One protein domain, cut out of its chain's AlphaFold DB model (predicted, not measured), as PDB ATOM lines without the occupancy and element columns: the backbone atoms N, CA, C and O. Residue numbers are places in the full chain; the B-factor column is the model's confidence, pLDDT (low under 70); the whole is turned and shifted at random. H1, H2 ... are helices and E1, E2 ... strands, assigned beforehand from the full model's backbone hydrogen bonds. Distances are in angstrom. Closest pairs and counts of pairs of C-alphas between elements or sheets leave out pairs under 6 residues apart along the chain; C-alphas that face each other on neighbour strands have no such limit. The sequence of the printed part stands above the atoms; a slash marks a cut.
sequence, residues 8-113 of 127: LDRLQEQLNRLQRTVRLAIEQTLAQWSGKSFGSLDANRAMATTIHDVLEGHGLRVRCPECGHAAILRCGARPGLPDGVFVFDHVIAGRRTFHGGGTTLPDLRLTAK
ATOM      1  N   LEU A   8     -24.687  50.731 -12.828       97.75
ATOM      2  CA  LEU A   8     -24.501  51.096 -11.421       97.75
ATOM      3  C   LEU A   8     -25.770  50.885 -10.593       97.75
ATOM      4  O   LEU A   8     -25.687  50.337  -9.496       97.75
ATOM      5  N   ASP A   9     -26.935  51.257 -11.122       97.19
ATOM      6  CA  ASP A   9     -28.207  51.059 -10.424       97.19
ATOM      7  C   ASP A   9     -28.468  49.550 -10.183       97.19
ATOM      8  O   ASP A   9     -28.814  49.145  -9.072       97.19
ATOM      9  N   ARG A  10     -28.182  48.684 -11.172       97.06
ATOM     10  CA  ARG A  10     -28.270  47.216 -11.013       97.06
ATOM     11  C   ARG A  10     -27.288  46.675  -9.976       97.06
ATOM     12  O   ARG A  10     -27.667  45.827  -9.169       97.06
ATOM     13  N   LEU A  11     -26.045  47.161  -9.980       97.56
ATOM     14  CA  LEU A  11     -25.053  46.776  -8.978       97.56
ATOM     15  C   LEU A  11     -25.522  47.173  -7.572       97.56
ATOM     16  O   LEU A  11     -25.447  46.366  -6.647       97.56
ATOM     17  N   GLN A  12     -26.065  48.380  -7.410       97.75
ATOM     18  CA  GLN A  12     -26.604  48.843  -6.134       97.75
ATOM     19  C   GLN A  12     -27.748  47.947  -5.643       97.75
ATOM     20  O   GLN A  12     -27.782  47.577  -4.468       97.75
ATOM     21  N   GLU A  13     -28.665  47.550  -6.526       97.69
ATOM     22  CA  GLU A  13     -29.729  46.606  -6.180       97.69
ATOM     23  C   GLU A  13     -29.180  45.245  -5.740       97.69
ATOM     24  O   GLU A  13     -29.655  44.682  -4.750       97.69
ATOM     25  N   GLN A  14     -28.179  44.712  -6.446       97.75
ATOM     26  CA  GLN A  14     -27.531  43.448  -6.089       97.75
ATOM     27  C   GLN A  14     -26.865  43.536  -4.711       97.75
ATOM     28  O   GLN A  14     -27.080  42.660  -3.869       97.75
ATOM     29  N   LEU A  15     -26.127  44.616  -4.444       97.44
ATOM     30  CA  LEU A  15     -25.490  44.854  -3.148       97.44
ATOM     31  C   LEU A  15     -26.522  44.961  -2.020       97.44
ATOM     32  O   LEU A  15     -26.353  44.327  -0.978       97.44
ATOM     33  N   ASN A  16     -27.624  45.678  -2.240       96.00
ATOM     34  CA  ASN A  16     -28.702  45.799  -1.257       96.00
ATOM     35  C   ASN A  16     -29.333  44.436  -0.925       96.00
ATOM     36  O   ASN A  16     -29.615  44.145   0.239       96.00
ATOM     37  N   ARG A  17     -29.535  43.574  -1.934       96.75
ATOM     38  CA  ARG A  17     -30.053  42.210  -1.727       96.75
ATOM     39  C   ARG A  17     -29.082  41.371  -0.901       96.75
ATOM     40  O   ARG A  17     -29.511  40.742   0.060       96.75
ATOM     41  N   LEU A  18     -27.788  41.405  -1.225       97.00
ATOM     42  CA  LEU A  18     -26.762  40.675  -0.475       97.00
ATOM     43  C   LEU A  18     -26.685  41.140   0.984       97.00
ATOM     44  O   LEU A  18     -26.710  40.312   1.891       97.00
ATOM     45  N   GLN A  19     -26.671  42.452   1.226       94.81
ATOM     46  CA  GLN A  19     -26.665  43.015   2.580       94.81
ATOM     47  C   GLN A  19     -27.898  42.595   3.386       94.81
ATOM     48  O   GLN A  19     -27.782  42.244   4.562       94.81
ATOM     49  N   ARG A  20     -29.079  42.579   2.755       95.75
ATOM     50  CA  ARG A  20     -30.309  42.092   3.389       95.75
ATOM     51  C   ARG A  20     -30.205  40.612   3.753       95.75
ATOM     52  O   ARG A  20     -30.556  40.253   4.873       95.75
ATOM     53  N   THR A  21     -29.712  39.772   2.846       97.69
ATOM     54  CA  THR A  21     -29.522  38.336   3.100       97.69
ATOM     55  C   THR A  21     -28.560  38.095   4.261       97.69
ATOM     56  O   THR A  21     -28.883  37.331   5.165       97.69
ATOM     57  N   VAL A  22     -27.421  38.795   4.285       96.19
ATOM     58  CA  VAL A  22     -26.451  38.720   5.389       96.19
ATOM     59  C   VAL A  22     -27.111  39.087   6.714       96.19
ATOM     60  O   VAL A  22     -27.001  38.347   7.688       96.19
ATOM     61  N   ARG A  23     -27.845  40.202   6.749       97.00
ATOM     62  CA  ARG A  23     -28.533  40.645   7.962       97.00
ATOM     63  C   ARG A  23     -29.530  39.603   8.476       97.00
ATOM     64  O   ARG A  23     -29.516  39.309   9.667       97.00
ATOM     65  N   LEU A  24     -30.353  39.037   7.594       97.44
ATOM     66  CA  LEU A  24     -31.337  38.014   7.964       97.44
ATOM     67  C   LEU A  24     -30.668  36.743   8.500       97.44
ATOM     68  O   LEU A  24     -31.144  36.177   9.481       97.44
ATOM     69  N   ALA A  25     -29.549  36.322   7.906       97.94
ATOM     70  CA  ALA A  25     -28.801  35.158   8.376       97.94
ATOM     71  C   ALA A  25     -28.237  35.371   9.795       97.94
ATOM     72  O   ALA A  25     -28.304  34.471  10.638       97.94
ATOM     73  N   ILE A  26     -27.737  36.579  10.082       97.75
ATOM     74  CA  ILE A  26     -27.282  36.956  11.427       97.75
ATOM     75  C   ILE A  26     -28.466  36.945  12.403       97.75
ATOM     76  O   ILE A  26     -28.379  36.300  13.443       97.75
ATOM     77  N   GLU A  27     -29.577  37.613  12.070       97.56
ATOM     78  CA  GLU A  27     -30.778  37.670  12.923       97.56
ATOM     79  C   GLU A  27     -31.304  36.262  13.250       97.56
ATOM     80  O   GLU A  27     -31.555  35.955  14.415       97.56
ATOM     81  N   GLN A  28     -31.389  35.378  12.253       97.75
ATOM     82  CA  GLN A  28     -31.834  33.996  12.436       97.75
ATOM     83  C   GLN A  28     -30.900  33.199  13.357       97.75
ATOM     84  O   GLN A  28     -31.373  32.477  14.234       97.75
ATOM     85  N   THR A  29     -29.584  33.336  13.179       97.38
ATOM     86  CA  THR A  29     -28.591  32.635  14.006       97.38
ATOM     87  C   THR A  29     -28.652  33.105  15.459       97.38
ATOM     88  O   THR A  29     -28.705  32.285  16.373       97.38
ATOM     89  N   LEU A  30     -28.711  34.422  15.686       97.25
ATOM     90  CA  LEU A  30     -28.787  34.988  17.035       97.25
ATOM     91  C   LEU A  30     -30.090  34.599  17.746       97.25
ATOM     92  O   LEU A  30     -30.060  34.281  18.935       97.25
ATOM     93  N   ALA A  31     -31.216  34.557  17.026       96.81
ATOM     94  CA  ALA A  31     -32.499  34.134  17.584       96.81
ATOM     95  C   ALA A  31     -32.451  32.693  18.130       96.81
ATOM     96  O   ALA A  31     -32.978  32.424  19.206       96.81
ATOM     97  N   GLN A  32     -31.750  31.777  17.451       96.88
ATOM     98  CA  GLN A  32     -31.575  30.386  17.904       96.88
ATOM     99  C   GLN A  32     -30.720  30.248  19.173       96.88
ATOM    100  O   GLN A  32     -30.654  29.167  19.770       96.88
ATOM    101  N   TRP A  33     -29.998  31.298  19.557       96.12
ATOM    102  CA  TRP A  33     -29.137  31.309  20.737       96.12
ATOM    103  C   TRP A  33     -29.754  32.053  21.921       96.12
ATOM    104  O   TRP A  33     -29.203  31.988  23.019       96.12
ATOM    105  N   SER A  34     -30.892  32.723  21.723       96.44
ATOM    106  CA  SER A  34     -31.623  33.375  22.806       96.44
ATOM    107  C   SER A  34     -31.948  32.375  23.922       96.44
ATOM    108  O   SER A  34     -32.294  31.221  23.665       96.44
ATOM    109  N   GLY A  35     -31.777  32.802  25.171       96.75
ATOM    110  CA  GLY A  35     -31.974  31.973  26.361       96.75
ATOM    111  C   GLY A  35     -30.809  31.038  26.708       96.75
ATOM    112  O   GLY A  35     -30.871  30.377  27.741       96.75
ATOM    113  N   LYS A  36     -29.724  30.988  25.920       96.19
ATOM    114  CA  LYS A  36     -28.556  30.140  26.230       96.19
ATOM    115  C   LYS A  36     -27.543  30.843  27.140       96.19
ATOM    116  O   LYS A  36     -27.271  32.029  26.968       96.19
ATOM    117  N   SER A  37     -26.948  30.091  28.064       94.69
ATOM    118  CA  SER A  37     -25.618  30.372  28.631       94.69
ATOM    119  C   SER A  37     -24.614  29.429  27.966       94.69
ATOM    120  O   SER A  37     -24.975  28.322  27.564       94.69
ATOM    121  N   PHE A  38     -23.360  29.855  27.845       95.75
ATOM    122  CA  PHE A  38     -22.270  29.079  27.250       95.75
ATOM    123  C   PHE A  38     -21.393  28.387  28.311       95.75
ATOM    124  O   PHE A  38     -20.305  27.912  27.999       95.75
ATOM    125  N   GLY A  39     -21.882  28.297  29.555       93.00
ATOM    126  CA  GLY A  39     -21.359  27.413  30.606       93.00
ATOM    127  C   GLY A  39     -20.196  27.962  31.434       93.00
ATOM    128  O   GLY A  39     -19.729  27.280  32.341       93.00
ATOM    129  N   SER A  40     -19.708  29.164  31.126       97.00
ATOM    130  CA  SER A  40     -18.774  29.905  31.975       97.00
ATOM    131  C   SER A  40     -18.764  31.391  31.618       97.00
ATOM    132  O   SER A  40     -19.155  31.787  30.513       97.00
ATOM    133  N   LEU A  41     -18.259  32.229  32.528       97.44
ATOM    134  CA  LEU A  41     -18.037  33.656  32.272       97.44
ATOM    135  C   LEU A  41     -17.165  33.894  31.033       97.44
ATOM    136  O   LEU A  41     -17.473  34.766  30.219       97.44
ATOM    137  N   ASP A  42     -16.089  33.124  30.880       97.88
ATOM    138  CA  ASP A  42     -15.158  33.291  29.765       97.88
ATOM    139  C   ASP A  42     -15.781  32.851  28.438       97.88
ATOM    140  O   ASP A  42     -15.641  33.559  27.440       97.88
ATOM    141  N   ALA A  43     -16.564  31.768  28.429       97.88
ATOM    142  CA  ALA A  43     -17.316  31.348  27.248       97.88
ATOM    143  C   ALA A  43     -18.384  32.386  26.853       97.88
ATOM    144  O   ALA A  43     -18.501  32.748  25.679       97.88
ATOM    145  N   ASN A  44     -19.109  32.945  27.827       98.06
ATOM    146  CA  ASN A  44     -20.093  34.002  27.585       98.06
ATOM    147  C   ASN A  44     -19.439  35.296  27.063       98.06
ATOM    148  O   ASN A  44     -19.982  35.957  26.172       98.06
ATOM    149  N   ARG A  45     -18.259  35.663  27.579       98.19
ATOM    150  CA  ARG A  45     -17.462  36.805  27.091       98.19
ATOM    151  C   ARG A  45     -16.939  36.596  25.680       98.19
ATOM    152  O   ARG A  45     -17.017  37.528  24.875       98.19
ATOM    153  N   ALA A  46     -16.424  35.404  25.388       98.19
ATOM    154  CA  ALA A  46     -15.960  35.046  24.056       98.19
ATOM    155  C   ALA A  46     -17.116  35.156  23.058       98.19
ATOM    156  O   ALA A  46     -16.995  35.874  22.068       98.19
ATOM    157  N   MET A  47     -18.278  34.581  23.383       97.94
ATOM    158  CA  MET A  47     -19.457  34.675  22.526       97.94
ATOM    159  C   MET A  47     -19.922  36.122  22.318       97.94
ATOM    160  O   MET A  47     -20.161  36.534  21.184       97.94
ATOM    161  N   ALA A  48     -20.018  36.927  23.381       98.12
ATOM    162  CA  ALA A  48     -20.406  38.334  23.257       98.12
ATOM    163  C   ALA A  48     -19.429  39.128  22.366       98.12
ATOM    164  O   ALA A  48     -19.864  39.959  21.569       98.12
ATOM    165  N   THR A  49     -18.127  38.838  22.465       98.38
ATOM    166  CA  THR A  49     -17.085  39.429  21.611       98.38
ATOM    167  C   THR A  49     -17.244  38.996  20.156       98.38
ATOM    168  O   THR A  49     -17.314  39.848  19.280       98.38
ATOM    169  N   THR A  50     -17.420  37.701  19.885       98.19
ATOM    170  CA  THR A  50     -17.636  37.197  18.520       98.19
ATOM    171  C   THR A  50     -18.886  37.799  17.878       98.19
ATOM    172  O   THR A  50     -18.844  38.228  16.726       98.19
ATOM    173  N   ILE A  51     -19.993  37.898  18.624       98.12
ATOM    174  CA  ILE A  51     -21.206  38.583  18.154       98.12
ATOM    175  C   ILE A  51     -20.886  40.044  17.826       98.12
ATOM    176  O   ILE A  51     -21.293  40.540  16.775       98.12
ATOM    177  N   HIS A  52     -20.155  40.744  18.697       97.88
ATOM    178  CA  HIS A  52     -19.759  42.125  18.441       97.88
ATOM    179  C   HIS A  52     -18.949  42.266  17.147       97.88
ATOM    180  O   HIS A  52     -19.279  43.143  16.349       97.88
ATOM    181  N   ASP A  53     -17.957  41.408  16.925       98.00
ATOM    182  CA  ASP A  53     -17.065  41.477  15.768       98.00
ATOM    183  C   ASP A  53     -17.817  41.231  14.454       98.00
ATOM    184  O   ASP A  53     -17.665  41.994  13.496       98.00
ATOM    185  N   VAL A  54     -18.715  40.237  14.429       97.88
ATOM    186  CA  VAL A  54     -19.599  39.978  13.279       97.88
ATOM    187  C   VAL A  54     -20.468  41.202  12.983       97.88
ATOM    188  O   VAL A  54     -20.546  41.658  11.842       97.88
ATOM    189  N   LEU A  55     -21.103  41.785  14.004       97.94
ATOM    190  CA  LEU A  55     -21.953  42.960  13.814       97.94
ATOM    191  C   LEU A  55     -21.149  44.194  13.386       97.94
ATOM    192  O   LEU A  55     -21.600  44.955  12.529       97.94
ATOM    193  N   GLU A  56     -19.960  44.400  13.951       96.50
ATOM    194  CA  GLU A  56     -19.064  45.504  13.605       96.50
ATOM    195  C   GLU A  56     -18.637  45.442  12.134       96.50
ATOM    196  O   GLU A  56     -18.709  46.471  11.454       96.50
ATOM    197  N   GLY A  57     -18.293  44.252  11.630       96.00
ATOM    198  CA  GLY A  57     -17.927  44.022  10.227       96.00
ATOM    199  C   GLY A  57     -19.042  44.348   9.227       96.00
ATOM    200  O   GLY A  57     -18.764  44.716   8.087       96.00
ATOM    201  N   HIS A  58     -20.301  44.301   9.665       95.88
ATOM    202  CA  HIS A  58     -21.470  44.611   8.837       95.88
ATOM    203  C   HIS A  58     -22.121  45.965   9.154       95.88
ATOM    204  O   HIS A  58     -23.208  46.258   8.658       95.88
ATOM    205  N   GLY A  59     -21.477  46.817   9.961       95.62
ATOM    206  CA  GLY A  59     -22.022  48.135  10.299       95.62
ATOM    207  C   GLY A  59     -23.308  48.062  11.130       95.62
ATOM    208  O   GLY A  59     -24.181  48.922  11.011       95.62
ATOM    209  N   LEU A  60     -23.427  47.044  11.983       97.25
ATOM    210  CA  LEU A  60     -24.588  46.771  12.822       97.25
ATOM    211  C   LEU A  60     -24.265  46.926  14.315       97.25
ATOM    212  O   LEU A  60     -23.115  46.929  14.764       97.25
ATOM    213  N   ARG A  61     -25.324  47.074  15.104       97.56
ATOM    214  CA  ARG A  61     -25.335  47.069  16.571       97.56
ATOM    215  C   ARG A  61     -26.545  46.287  17.060       97.56
ATOM    216  O   ARG A  61     -27.485  46.068  16.299       97.56
ATOM    217  N   VAL A  62     -26.551  45.920  18.337       97.75
ATOM    218  CA  VAL A  62     -27.775  45.435  18.983       97.75
ATOM    219  C   VAL A  62     -28.608  46.630  19.450       97.75
ATOM    220  O   VAL A  62     -28.065  47.651  19.867       97.75
ATOM    221  N   ARG A  63     -29.931  46.535  19.361       97.50
ATOM    222  CA  ARG A  63     -30.868  47.510  19.916       97.50
ATOM    223  C   ARG A  63     -31.120  47.141  21.372       97.50
ATOM    224  O   ARG A  63     -31.606  46.050  21.651       97.50
ATOM    225  N   CYS A  64     -30.810  48.051  22.290       97.38
ATOM    226  CA  CYS A  64     -31.124  47.862  23.700       97.38
ATOM    227  C   CYS A  64     -32.654  47.781  23.889       97.38
ATOM    228  O   CYS A  64     -33.353  48.683  23.418       97.38
ATOM    229  N   PRO A  65     -33.186  46.749  24.567       96.06
ATOM    230  CA  PRO A  65     -34.627  46.607  24.774       96.06
ATOM    231  C   PRO A  65     -35.189  47.662  25.735       96.06
ATOM    232  O   PRO A  65     -36.337  48.061  25.581       96.06
ATOM    233  N   GLU A  66     -34.380  48.154  26.677       96.25
ATOM    234  CA  GLU A  66     -34.820  49.117  27.693       96.25
ATOM    235  C   GLU A  66     -34.920  50.549  27.152       96.25
ATOM    236  O   GLU A  66     -35.911  51.232  27.386       96.25
ATOM    237  N   CYS A  67     -33.916  51.020  26.405       95.19
ATOM    238  CA  CYS A  67     -33.864  52.416  25.945       95.19
ATOM    239  C   CYS A  67     -33.904  52.588  24.424       95.19
ATOM    240  O   CYS A  67     -33.817  53.711  23.933       95.19
ATOM    241  N   GLY A  68     -33.943  51.501  23.655       94.94
ATOM    242  CA  GLY A  68     -33.994  51.533  22.192       94.94
ATOM    243  C   GLY A  68     -32.710  51.981  21.483       94.94
ATOM    244  O   GLY A  68     -32.673  51.937  20.254       94.94
ATOM    245  N   HIS A  69     -31.664  52.383  22.210       95.50
ATOM    246  CA  HIS A  69     -30.411  52.858  21.623       95.50
ATOM    247  C   HIS A  69     -29.572  51.709  21.051       95.50
ATOM    248  O   HIS A  69     -29.646  50.565  21.506       95.50
ATOM    249  N   ALA A  70     -28.740  52.031  20.060       96.25
ATOM    250  CA  ALA A  70     -27.719  51.120  19.565       96.25
ATOM    251  C   ALA A  70     -26.663  50.866  20.654       96.25
ATOM    252  O   ALA A  70     -26.099  51.806  21.212       96.25
ATOM    253  N   ALA A  71     -26.382  49.597  20.923       97.50
ATOM    254  CA  ALA A  71     -25.501  49.145  21.987       97.50
ATOM    255  C   ALA A  71     -24.543  48.053  21.494       97.50
ATOM    256  O   ALA A  71     -24.730  47.445  20.434       97.50
ATOM    257  N   ILE A  72     -23.500  47.817  22.282       97.81
ATOM    258  CA  ILE A  72     -22.609  46.664  22.173       97.81
ATOM    259  C   ILE A  72     -23.036  45.667  23.245       97.81
ATOM    260  O   ILE A  72     -23.158  46.029  24.415       97.81
ATOM    261  N   LEU A  73     -23.264  44.417  22.858       98.31
ATOM    262  CA  LEU A  73     -23.488  43.351  23.824       98.31
ATOM    263  C   LEU A  73     -22.159  42.996  24.499       98.31
ATOM    264  O   LEU A  73     -21.148  42.809  23.826       98.31
ATOM    265  N   ARG A  74     -22.158  42.883  25.825       98.00
ATOM    266  CA  ARG A  74     -21.009  42.413  26.609       98.00
ATOM    267  C   ARG A  74     -21.454  41.381  27.626       98.00
ATOM    268  O   ARG A  74     -22.616  41.379  28.012       98.00
ATOM    269  N   CYS A  75     -20.514  40.575  28.109       98.12
ATOM    270  CA  CYS A  75     -20.698  39.784  29.320       98.12
ATOM    271  C   CYS A  75     -19.718  40.247  30.411       98.12
ATOM    272  O   CYS A  75     -18.519  40.408  30.162       98.12
ATOM    273  N   GLY A  76     -20.233  40.507  31.611       94.88
ATOM    274  CA  GLY A  76     -19.466  40.968  32.767       94.88
ATOM    275  C   GLY A  76     -19.628  40.045  33.970       94.88
ATOM    276  O   GLY A  76     -20.654  39.388  34.118       94.88
ATOM    277  N   ALA A  77     -18.625  40.015  34.848       96.06
ATOM    278  CA  ALA A  77     -18.732  39.308  36.120       96.06
ATOM    279  C   ALA A  77     -19.736  40.019  37.041       96.06
ATOM    280  O   ALA A  77     -19.815  41.250  37.041       96.06
ATOM    281  N   ARG A  78     -20.464  39.252  37.857       95.00
ATOM    282  CA  ARG A  78     -21.351  39.790  38.893       95.00
ATOM    283  C   ARG A  78     -21.310  38.883  40.130       95.00
ATOM    284  O   ARG A  78     -21.344  37.666  39.958       95.00
ATOM    285  N   PRO A  79     -21.225  39.431  41.360       94.50
ATOM    286  CA  PRO A  79     -21.205  38.615  42.573       94.50
ATOM    287  C   PRO A  79     -22.390  37.646  42.627       94.50
ATOM    288  O   PRO A  79     -23.522  38.042  42.357       94.50
ATOM    289  N   GLY A  80     -22.115  36.380  42.950       93.69
ATOM    290  CA  GLY A  80     -23.124  35.317  43.016       93.69
ATOM    291  C   GLY A  80     -23.540  34.712  41.670       93.69
ATOM    292  O   GLY A  80     -24.351  33.793  41.666       93.69
ATOM    293  N   LEU A  81     -22.992  35.179  40.539       95.00
ATOM    294  CA  LEU A  81     -23.312  34.672  39.200       95.00
ATOM    295  C   LEU A  81     -22.035  34.172  38.501       95.00
ATOM    296  O   LEU A  81     -21.314  34.983  37.910       95.00
ATOM    297  N   PRO A  82     -21.733  32.858  38.558       92.94
ATOM    298  CA  PRO A  82     -20.465  32.303  38.063       92.94
ATOM    299  C   PRO A  82     -20.284  32.468  36.547       92.94
ATOM    300  O   PRO A  82     -19.169  32.668  36.073       92.94
ATOM    301  N   ASP A  83     -21.387  32.473  35.801       94.81
ATOM    302  CA  ASP A  83     -21.413  32.628  34.342       94.81
ATOM    303  C   ASP A  83     -21.413  34.099  33.885       94.81
ATOM    304  O   ASP A  83     -21.352  34.394  32.688       94.81
ATOM    305  N   GLY A  84     -21.478  35.039  34.830       96.56
ATOM    306  CA  GLY A  84     -21.631  36.458  34.543       96.56
ATOM    307  C   GLY A  84     -23.022  36.847  34.053       96.56
ATOM    308  O   GLY A  84     -24.000  36.110  34.180       96.56
ATOM    309  N   VAL A  85     -23.107  38.067  33.528       97.75
ATOM    310  CA  VAL A  85     -24.343  38.659  33.019       97.75
ATOM    311  C   VAL A  85     -24.127  39.370  31.694       97.75
ATOM    312  O   VAL A  85     -23.146  40.098  31.514       97.75
ATOM    313  N   PHE A  86     -25.087  39.210  30.790       98.25
ATOM    314  CA  PHE A  86     -25.144  39.936  29.533       98.25
ATOM    315  C   PHE A  86     -25.703  41.343  29.750       98.25
ATOM    316  O   PHE A  86     -26.768  41.531  30.347       98.25
ATOM    317  N   VAL A  87     -24.983  42.339  29.239       97.88
ATOM    318  CA  VAL A  87     -25.334  43.758  29.340       97.88
ATOM    319  C   VAL A  87     -25.221  44.452  27.989       97.88
ATOM    320  O   VAL A  87     -24.356  44.145  27.169       97.88
ATOM    321  N   PHE A  88     -26.091  45.431  27.781       98.38
ATOM    322  CA  PHE A  88     -26.068  46.345  26.651       98.38
ATOM    323  C   PHE A  88     -25.261  47.583  27.045       98.38
ATOM    324  O   PHE A  88     -25.729  48.390  27.842       98.38
ATOM    325  N   ASP A  89     -24.059  47.725  26.489       97.31
ATOM    326  CA  ASP A  89     -23.158  48.864  26.679       97.31
ATOM    327  C   ASP A  89     -23.417  49.931  25.611       97.31
ATOM    328  O   ASP A  89     -23.229  49.692  24.413       97.31
ATOM    329  N   HIS A  90     -23.859  51.109  26.036       93.62
ATOM    330  CA  HIS A  90     -24.151  52.237  25.154       93.62
ATOM    331  C   HIS A  90     -23.599  53.543  25.725       93.62
ATOM    332  O   HIS A  90     -23.273  53.651  26.904       93.62
ATOM    333  N   VAL A  91     -23.450  54.543  24.852       89.38
ATOM    334  CA  VAL A  91     -23.019  55.894  25.231       89.38
ATOM    335  C   VAL A  91     -24.165  56.865  24.974       89.38
ATOM    336  O   VAL A  91     -24.427  57.233  23.825       89.38
ATOM    337  N   ILE A  92     -24.828  57.303  26.042       86.50
ATOM    338  CA  ILE A  92     -25.933  58.265  26.006       86.50
ATOM    339  C   ILE A  92     -25.420  59.599  26.544       86.50
ATOM    340  O   ILE A  92     -24.817  59.656  27.612       86.50
ATOM    341  N   ALA A  93     -25.614  60.680  25.782       85.19
ATOM    342  CA  ALA A  93     -25.172  62.030  26.160       85.19
ATOM    343  C   ALA A  93     -23.696  62.107  26.630       85.19
ATOM    344  O   ALA A  93     -23.358  62.837  27.555       85.19
ATOM    345  N   GLY A  94     -22.807  61.322  26.006       85.25
ATOM    346  CA  GLY A  94     -21.375  61.285  26.340       85.25
ATOM    347  C   GLY A  94     -21.013  60.436  27.563       85.25
ATOM    348  O   GLY A  94     -19.833  60.299  27.870       85.25
ATOM    349  N   ARG A  95     -21.993  59.823  28.234       91.06
ATOM    350  CA  ARG A  95     -21.778  58.931  29.375       91.06
ATOM    351  C   ARG A  95     -21.997  57.483  28.970       91.06
ATOM    352  O   ARG A  95     -22.926  57.177  28.229       91.06
ATOM    353  N   ARG A  96     -21.133  56.599  29.464       94.06
ATOM    354  CA  ARG A  96     -21.279  55.154  29.284       94.06
ATOM    355  C   ARG A  96     -22.330  54.629  30.256       94.06
ATOM    356  O   ARG A  96     -22.248  54.899  31.451       94.06
ATOM    357  N   THR A  97     -23.294  53.889  29.738       95.25
ATOM    358  CA  THR A  97     -24.441  53.352  30.471       95.25
ATOM    359  C   THR A  97     -24.636  51.881  30.123       95.25
ATOM    360  O   THR A  97     -24.306  51.446  29.018       95.25
ATOM    361  N   PHE A  98     -25.167  51.113  31.075       96.12
ATOM    362  CA  PHE A  98     -25.367  49.673  30.936       96.12
ATOM    363  C   PHE A  98     -26.803  49.307  31.291       96.12
ATOM    364  O   PHE A  98     -27.299  49.716  32.335       96.12
ATOM    365  N   HIS A  99     -27.439  48.522  30.427       96.94
ATOM    366  CA  HIS A  99     -28.773  47.949  30.638       96.94
ATOM    367  C   HIS A  99     -28.707  46.418  30.563       96.94
ATOM    368  O   HIS A  99     -27.765  45.869  29.986       96.94
ATOM    369  N   GLY A 100     -29.698  45.722  31.110       93.19
ATOM    370  CA  GLY A 100     -29.766  44.265  31.172       93.19
ATOM    371  C   GLY A 100     -29.247  43.687  32.489       93.19
ATOM    372  O   GLY A 100     -29.505  44.212  33.570       93.19
ATOM    373  N   GLY A 101     -28.522  42.570  32.406       92.56
ATOM    374  CA  GLY A 101     -28.057  41.831  33.580       92.56
ATOM    375  C   GLY A 101     -28.592  40.401  33.691       92.56
ATOM    376  O   GLY A 101     -28.497  39.820  34.768       92.56
ATOM    377  N   GLY A 102     -29.156  39.845  32.614       94.75
ATOM    378  CA  GLY A 102     -29.559  38.438  32.554       94.75
ATOM    379  C   GLY A 102     -28.354  37.503  32.418       94.75
ATOM    380  O   GLY A 102     -27.347  37.869  31.814       94.75
ATOM    381  N   THR A 103     -28.455  36.294  32.969       96.25
ATOM    382  CA  THR A 103     -27.403  35.255  32.910       96.25
ATOM    383  C   THR A 103     -27.388  34.476  31.596       96.25
ATOM    384  O   THR A 103     -26.451  33.736  31.317       96.25
ATOM    385  N   THR A 104     -28.413  34.652  30.766       97.25
ATOM    386  CA  THR A 104     -28.547  34.024  29.451       97.25
ATOM    387  C   THR A 104     -28.560  35.078  28.356       97.25
ATOM    388  O   THR A 104     -28.947  36.226  28.592       97.25
ATOM    389  N   LEU A 105     -28.179  34.686  27.141       97.38
ATOM    390  CA  LEU A 105     -28.206  35.559  25.976       97.38
ATOM    391  C   LEU A 105     -29.635  36.099  25.762       97.38
ATOM    392  O   LEU A 105     -30.563  35.298  25.617       97.38
ATOM    393  N   PRO A 106     -29.853  37.425  25.759       96.31
ATOM    394  CA  PRO A 106     -31.184  37.984  25.542       96.31
ATOM    395  C   PRO A 106     -31.611  37.843  24.075       96.31
ATOM    396  O   PRO A 106     -30.791  37.564  23.203       96.31
ATOM    397  N   ASP A 107     -32.893  38.064  23.779       96.12
ATOM    398  CA  ASP A 107     -33.341  38.269  22.396       96.12
ATOM    399  C   ASP A 107     -32.655  39.515  21.804       96.12
ATOM    400  O   ASP A 107     -32.741  40.619  22.355       96.12
ATOM    401  N   LEU A 108     -31.923  39.332  20.702       97.38
ATOM    402  CA  LEU A 108     -31.093  40.371  20.097       97.38
ATOM    403  C   LEU A 108     -31.751  40.913  18.836       97.38
ATOM    404  O   LEU A 108     -31.802  40.256  17.800       97.38
ATOM    405  N   ARG A 109     -32.162  42.180  18.888       96.94
ATOM    406  CA  ARG A 109     -32.635  42.914  17.709       96.94
ATOM    407  C   ARG A 109     -31.507  43.742  17.123       96.94
ATOM    408  O   ARG A 109     -30.808  44.426  17.866       96.94
ATOM    409  N   LEU A 110     -31.341  43.732  15.804       97.56
ATOM    410  CA  LEU A 110     -30.270  44.485  15.152       97.56
ATOM    411  C   LEU A 110     -30.713  45.904  14.783       97.56
ATOM    412  O   LEU A 110     -31.847  46.154  14.375       97.56
ATOM    413  N   THR A 111     -29.788  46.851  14.859       96.75
ATOM    414  CA  THR A 111     -29.953  48.226  14.381       96.75
ATOM    415  C   THR A 111     -28.696  48.672  13.640       96.75
ATOM    416  O   THR A 111     -27.642  48.044  13.759       96.75
ATOM    417  N   ALA A 112     -28.799  49.731  12.840       95.56
ATOM    418  CA  ALA A 112     -27.639  50.294  12.164       95.56
ATOM    419  C   ALA A 112     -26.640  50.846  13.192       95.56
ATOM    420  O   ALA A 112     -27.018  51.422  14.217       95.56
ATOM    421  N   LYS A 113     -25.348  50.687  12.910       94.50
ATOM    422  CA  LYS A 113     -24.296  51.332  13.689       94.50
ATOM    423  C   LYS A 113     -24.435  52.855  13.560       94.50
ATOM    424  O   LYS A 113     -24.451  53.360  12.436       94.50
TER     425      LYS A 113
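This is residues 8 to 113 of the 127 residues of an uncharacterized protein of Planctomycetaceae bacterium (UniProt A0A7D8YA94). A strongly twisted sheet of five antiparallel strands has one helix, H2, packed over it along its strands, while a second and longer helix, H1, grazes the sheet near E5 with one end and sticks out from the body with residues 8 to 18. The sheet's edge strands are E4, which forms a hairpin with the inner strand E3, and at the other edge the short strand E5. The printed part has 106 residues, with two named helices and five named strands in the order H1 H2 E1 E2 E3 E4 E5; the sheet's order is E4 E3 E2 E1 E5, and the class is mixed, helices and strands. The whole is only just compact, close to loose, with a radius of gyration of the C-alphas of 15.2 A, and it is only just elongated, spanning 56 by 33 by 18 A.

Strands E1, residues 60 to 63, E2, residues 70 to 78, E3, residues 81 to 92, and E4, residues 95 to 102, form a meander, each strand the antiparallel neighbour of the one before. In the hairpin of E3 and E4, N 88 and O 99 are 2.8 A apart, within hydrogen-bond range. In the hairpin of E2 and E3, N 74 and O 87 are 2.9 A apart, also within range. The pairing of E2 is staggered: residues 70 to 71 pair with E1, where N 71 and O 62 are 2.8 A apart, and residues 72 to 78 pair with E3. E2 bends by 54 degrees at residue 75, and E3 bends by 54 degrees at residue 84. E5, residues 109 to 112, is the edge strand beside E1, antiparallel at 131 degrees, with N 63 and O 109 2.7 A apart. H2, residues 41 to 57, is on the sheet at a height over the sheet of 8.3 A, over E3, E2 and E1, and runs along the strands, at 24 degrees to E3 on the local plane. Its closest C-alphas to E2 are those of Arg 45 and Cys 75, 4.9 A apart. H1, residues 8 to 31, only grazes the sheet with residues 23 to 31; its closest C-alphas to E5 are those of Glu 27 and Leu 110, 7.2 A apart. H1 and H2 are near each other. In H1 and H2 every O i to N i+4 pair is within hydrogen-bond range.

E3 is 27.2 A from first to last C-alpha, E2 23.3 A and E4 22.1 A. H1 is 34.5 A long, from C-alpha 8 at (-24.501, 51.096, -11.421), and H2 is 24.4 A. E1 and E5 have four residues each; E5 ends with C-alpha 112 at (-27.639, 50.294, 12.164).

The two C-alphas farthest apart are those of Leu 8 and Gly 80, at 56.7 A. Without residues 8 to 18 the body spans 41 by 33 by 19 A. The printed part has no cut, and no link is long. The mean pLDDT of the printed part is 96.2, and no printed residue is under 70.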